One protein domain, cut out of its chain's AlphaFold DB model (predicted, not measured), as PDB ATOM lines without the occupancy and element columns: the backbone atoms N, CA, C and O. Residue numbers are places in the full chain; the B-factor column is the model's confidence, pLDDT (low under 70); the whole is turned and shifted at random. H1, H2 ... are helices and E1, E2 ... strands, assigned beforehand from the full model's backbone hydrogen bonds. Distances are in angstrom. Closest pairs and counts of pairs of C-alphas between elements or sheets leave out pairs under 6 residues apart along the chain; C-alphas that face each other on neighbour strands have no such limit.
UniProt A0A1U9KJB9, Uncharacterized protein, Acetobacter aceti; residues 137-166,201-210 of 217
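Overview. This is residues 137 to 166 and 201 to 210 of the 217 residues of an uncharacterized protein of Acetobacter aceti (UniProt A0A1U9KJB9). The chain winds in one small ring: from the short strand E1 it goes through two short helices, H1 and H2, and comes back along residues 156 to 161 to E2, which pairs with E1 and also with residues 160 to 161. Residues 162 to 166 run on from the ring to one end of the longest axis. The printed part has 40 residues in the order E1, H1, H2, E2, with a two-stranded antiparallel sheet, E1 - E2. The class is mixed, helices and strands, with 18 residues in named elements, under half. The whole is compact, with a radius of gyration of the C-alphas of 9.5 A and spans of 28 by 20 by 17 A.

Along the chain. E1, residues 137 to 139, begins at C-alpha 137 (-55.064, 72.768, 339.084). H1, residues 143 to 148, is 9.0 A long, and H2, residues 150 to 155, is 8.5 A long. E2, residues 203 to 205, ends at C-alpha 205 (-56.854, 76.774, 340.205).

Arrangement. E1 and E2 are antiparallel neighbours at 147 degrees. N 138 and O 204 are within hydrogen-bond range at 2.8 A, as are N 204 and O 138 at 2.8 A. Residues 160 to 161 pair antiparallel with residues 203 to 204 of E2. The closest C-alphas of E1 and H1, those of Arg 139 and Val 145, are 7.8 A apart. H1 and H2 meet only through their link. E1 and H2 are apart; H1 and E2 are only just apart, closest 8.3 A. In H1 and H2 every O i to N i+4 pair is within hydrogen-bond range.

Size, cuts and confidence. The C-alphas farthest apart, those of Phe 165 and Pro 210, are 29.0 A apart. Residues 167 to 200 are not printed; C-alphas 166 and 201 are 7.8 A apart across this cut, which lies in the link from H2 to E2. The links E1 to H1 and H1 to H2 are tight. Mean pLDDT of the printed part is 70.3; residues 157 to 159, 165 and 201 to 210 are under 70.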
ATOM      1  N   THR A 137     -53.604  72.776 339.240       73.31
ATOM      2  CA  THR A 137     -55.064  72.768 339.084       73.31
ATOM      3  C   THR A 137     -55.680  71.495 339.643       73.31
ATOM      4  O   THR A 137     -55.161  70.394 339.470       73.31
ATOM      5  N   VAL A 138     -56.825  71.649 340.296       72.88
ATOM      6  CA  VAL A 138     -57.593  70.571 340.917       72.88
ATOM      7  C   VAL A 138     -58.798  70.270 340.035       72.88
ATOM      8  O   VAL A 138     -59.471  71.188 339.576       72.88
ATOM      9  N   ARG A 139     -59.091  68.992 339.779       73.19
ATOM     10  CA  ARG A 139     -60.302  68.612 339.035       73.19
ATOM     11  C   ARG A 139     -61.552  68.939 339.844       73.19
ATOM     12  O   ARG A 139     -61.574  68.749 341.054       73.19
ATOM     13  N   VAL A 140     -62.626  69.334 339.171       72.81
ATOM     14  CA  VAL A 140     -63.924  69.616 339.800       72.81
ATOM     15  C   VAL A 140     -64.517  68.384 340.497       72.81
ATOM     16  O   VAL A 140     -65.230  68.505 341.490       72.81
ATOM     17  N   SER A 141     -64.172  67.184 340.029       72.44
ATOM     18  CA  SER A 141     -64.547  65.910 340.652       72.44
ATOM     19  C   SER A 141     -63.785  65.576 341.946       72.44
ATOM     20  O   SER A 141     -64.136  64.603 342.617       72.44
ATOM     21  N   ASP A 142     -62.768  66.356 342.323       77.69
ATOM     22  CA  ASP A 142     -61.983  66.121 343.533       77.69
ATOM     23  C   ASP A 142     -62.817  66.370 344.808       77.69
ATOM     24  O   ASP A 142     -63.665  67.266 344.888       77.69
ATOM     25  N   ARG A 143     -62.541  65.587 345.855       75.25
ATOM     26  CA  ARG A 143     -63.171  65.708 347.176       75.25
ATOM     27  C   ARG A 143     -62.993  67.103 347.774       75.25
ATOM     28  O   ARG A 143     -63.908  67.580 348.441       75.25
ATOM     29  N   ARG A 144     -61.863  67.771 347.502       76.12
ATOM     30  CA  ARG A 144     -61.593  69.147 347.970       76.12
ATOM     31  C   ARG A 144     -62.622  70.146 347.433       76.12
ATOM     32  O   ARG A 144     -63.086  71.014 348.163       76.12
ATOM     33  N   VAL A 145     -63.032  69.975 346.180       74.19
ATOM     34  CA  VAL A 145     -63.994  70.851 345.495       74.19
ATOM     35  C   VAL A 145     -65.413  70.586 345.978       74.19
ATOM     36  O   VAL A 145     -66.171  71.518 346.238       74.19
ATOM     37  N   ARG A 146     -65.759  69.309 346.169       75.94
ATOM     38  CA  ARG A 146     -67.062  68.908 346.711       75.94
ATOM     39  C   ARG A 146     -67.292  69.422 348.136       75.94
ATOM     40  O   ARG A 146     -68.436  69.661 348.501       75.94
ATOM     41  N   PHE A 147     -66.225  69.586 348.918       72.62
ATOM     42  CA  PHE A 147     -66.291  70.109 350.284       72.62
ATOM     43  C   PHE A 147     -66.546  71.625 350.337       72.62
ATOM     44  O   PHE A 147     -67.336  72.075 351.157       72.62
ATOM     45  N   VAL A 148     -65.918  72.410 349.452       72.12
ATOM     46  CA  VAL A 148     -66.122  73.873 349.374       72.12
ATOM     47  C   VAL A 148     -67.444  74.229 348.677       72.12
ATOM     48  O   VAL A 148     -68.082  75.229 349.010       72.12
ATOM     49  N   GLY A 149     -67.866  73.395 347.724       74.81
ATOM     50  CA  GLY A 149     -68.978  73.679 346.825       74.81
ATOM     51  C   GLY A 149     -68.534  74.570 345.662       74.81
ATOM     52  O   GLY A 149     -67.910  75.615 345.858       74.81
ATOM     53  N   LEU A 150     -68.857  74.153 344.434       74.69
ATOM     54  CA  LEU A 150     -68.538  74.904 343.210       74.69
ATOM     55  C   LEU A 150     -69.140  76.307 343.216       74.69
ATOM     56  O   LEU A 150     -68.472  77.258 342.820       74.69
ATOM     57  N   ASP A 151     -70.374  76.427 343.699       75.44
ATOM     58  CA  ASP A 151     -71.104  77.693 343.722       75.44
ATOM     59  C   ASP A 151     -70.405  78.719 344.623       75.44
ATOM     60  O   ASP A 151     -70.289  79.885 344.259       75.44
ATOM     61  N   THR A 152     -69.838  78.276 345.752       77.00
ATOM     62  CA  THR A 152     -69.049  79.120 346.660       77.00
ATOM     63  C   THR A 152     -67.756  79.599 345.998       77.00
ATOM     64  O   THR A 152     -67.400  80.768 346.105       77.00
ATOM     65  N   TYR A 153     -67.053  78.714 345.285       71.38
ATOM     66  CA  TYR A 153     -65.820  79.070 344.575       71.38
ATOM     67  C   TYR A 153     -66.083  80.069 343.441       71.38
ATOM     68  O   TYR A 153     -65.334  81.032 343.271       71.38
ATOM     69  N   LEU A 154     -67.180  79.879 342.704       77.81
ATOM     70  CA  LEU A 154     -67.627  80.802 341.662       77.81
ATOM     71  C   LEU A 154     -68.076  82.149 342.234       77.81
ATOM     72  O   LEU A 154     -67.742  83.183 341.664       77.81
ATOM     73  N   ALA A 155     -68.775  82.157 343.374       73.31
ATOM     74  CA  ALA A 155     -69.218  83.383 344.041       73.31
ATOM     75  C   ALA A 155     -68.047  84.263 344.510       73.31
ATOM     76  O   ALA A 155     -68.158  85.485 344.524       73.31
ATOM     77  N   VAL A 156     -66.908  83.649 344.848       73.56
ATOM     78  CA  VAL A 156     -65.657  84.351 345.194       73.56
ATOM     79  C   VAL A 156     -64.867  84.769 343.936       73.56
ATOM     80  O   VAL A 156     -63.846  85.444 344.038       73.56
ATOM     81  N   GLY A 157     -65.340  84.419 342.735       69.38
ATOM     82  CA  GLY A 157     -64.699  84.766 341.464       69.38
ATOM     83  C   GLY A 157     -63.538  83.846 341.081       69.38
ATOM     84  O   GLY A 157     -62.653  84.246 340.328       69.38
ATOM     85  N   GLY A 158     -63.505  82.618 341.602       68.81
ATOM     86  CA  GLY A 158     -62.474  81.649 341.256       68.81
ATOM     87  C   GLY A 158     -62.564  81.214 339.779       68.81
ATOM     88  O   GLY A 158     -63.645  80.833 339.320       68.81
ATOM     89  N   PRO A 159     -61.457  81.232 339.014       69.94
ATOM     90  CA  PRO A 159     -61.480  80.876 337.599       69.94
ATOM     91  C   PRO A 159     -61.649  79.363 337.403       69.94
ATOM     92  O   PRO A 159     -60.924  78.558 337.994       69.94
ATOM     93  N   ILE A 160     -62.578  78.981 336.523       74.75
ATOM     94  CA  ILE A 160     -62.728  77.604 336.038       74.75
ATOM     95  C   ILE A 160     -62.007  77.475 334.703       74.75
ATOM     96  O   ILE A 160     -62.288  78.201 333.754       74.75
ATOM     97  N   MET A 161     -61.105  76.509 334.630       72.12
ATOM     98  CA  MET A 161     -60.412  76.112 333.419       72.12
ATOM     99  C   MET A 161     -61.202  74.992 332.742       72.12
ATOM    100  O   MET A 161     -61.429  73.939 333.344       72.12
ATOM    101  N   ARG A 162     -61.633  75.227 331.499       73.31
ATOM    102  CA  ARG A 162     -62.377  74.254 330.693       73.31
ATOM    103  C   ARG A 162     -61.539  73.803 329.511       73.31
ATOM    104  O   ARG A 162     -61.114  74.623 328.702       73.31
ATOM    105  N   ASP A 163     -61.339  72.497 329.409       75.44
ATOM    106  CA  ASP A 163     -60.684  71.883 328.262       75.44
ATOM    107  C   ASP A 163     -61.734  71.589 327.187       75.44
ATOM    108  O   ASP A 163     -62.520  70.654 327.311       75.44
ATOM    109  N   LEU A 164     -61.778  72.417 326.141       72.31
ATOM    110  CA  LEU A 164     -62.739  72.265 325.040       72.31
ATOM    111  C   LEU A 164     -62.423  71.054 324.136       72.31
ATOM    112  O   LEU A 164     -63.237  70.687 323.287       72.31
ATOM    113  N   PHE A 165     -61.243  70.448 324.302       69.31
ATOM    114  CA  PHE A 165     -60.744  69.347 323.479       69.31
ATOM    115  C   PHE A 165     -60.718  68.001 324.209       69.31
ATOM    116  O   PHE A 165     -60.469  66.977 323.572       69.31
ATOM    117  N   GLU A 166     -60.974  67.965 325.518       70.06
ATOM    118  CA  GLU A 166     -61.172  66.708 326.238       70.06
ATOM    119  C   GLU A 166     -62.614  66.241 326.012       70.06
ATOM    120  O   GLU A 166     -63.576  66.935 326.341       70.06
ATOM    121  N   ILE A 201     -64.896  67.126 334.125       58.28
ATOM    122  CA  ILE A 201     -63.514  67.282 333.657       58.28
ATOM    123  C   ILE A 201     -62.974  68.697 333.936       58.28
ATOM    124  O   ILE A 201     -61.756  68.869 334.012       58.28
ATOM    125  N   ASP A 202     -63.856  69.681 334.165       65.62
ATOM    126  CA  ASP A 202     -63.476  71.064 334.466       65.62
ATOM    127  C   ASP A 202     -62.471  71.101 335.629       65.62
ATOM    128  O   ASP A 202     -62.479  70.249 336.529       65.62
ATOM    129  N   ARG A 203     -61.573  72.088 335.616       69.62
ATOM    130  CA  ARG A 203     -60.530  72.240 336.637       69.62
ATOM    131  C   ARG A 203     -60.562  73.614 337.288       69.62
ATOM    132  O   ARG A 203     -60.916  74.609 336.670       69.62
ATOM    133  N   LEU A 204     -60.155  73.666 338.549       67.19
ATOM    134  CA  LEU A 204     -60.081  74.860 339.387       67.19
ATOM    135  C   LEU A 204     -58.615  75.150 339.700       67.19
ATOM    136  O   LEU A 204     -57.832  74.222 339.916       67.19
ATOM    137  N   ARG A 205     -58.215  76.422 339.763       64.88
ATOM    138  CA  ARG A 205     -56.854  76.774 340.205       64.88
ATOM    139  C   ARG A 205     -56.687  76.460 341.695       64.88
ATOM    140  O   ARG A 205     -57.452  76.970 342.516       64.88
ATOM    141  N   ALA A 206     -55.670  75.658 342.030       59.81
ATOM    142  CA  ALA A 206     -55.365  75.223 343.397       59.81
ATOM    143  C   ALA A 206     -55.070  76.407 344.330       59.81
ATOM    144  O   ALA A 206     -55.501  76.424 345.480       59.81
ATOM    145  N   ASP A 207     -54.401  77.432 343.805       58.91
ATOM    146  CA  ASP A 207     -54.000  78.619 344.563       58.91
ATOM    147  C   ASP A 207     -55.198  79.482 344.998       58.91
ATOM    148  O   ASP A 207     -55.092  80.248 345.950       58.91
ATOM    149  N   CYS A 208     -56.361  79.341 344.364       54.19
ATOM    150  CA  CYS A 208     -57.575  80.073 344.736       54.19
ATOM    151  C   CYS A 208     -58.447  79.317 345.757       54.19
ATOM    152  O   CYS A 208     -59.483  79.831 346.169       54.19
ATOM    153  N   LEU A 209     -58.058  78.102 346.167       56.78
ATOM    154  CA  LEU A 209     -58.724  77.387 347.257       56.78
ATOM    155  C   LEU A 209     -58.323  77.986 348.620       56.78
ATOM    156  O   LEU A 209     -57.188  78.455 348.782       56.78
ATOM    157  N   PRO A 210     -59.236  77.968 349.611       53.97
ATOM    158  CA  PRO A 210     -58.980  78.521 350.934       53.97
ATOM    159  C   PRO A 210     -57.731  77.892 351.585       53.97
ATOM    160  O   PRO A 210     -57.458  76.700 351.397       53.97
TER     161      PRO A 210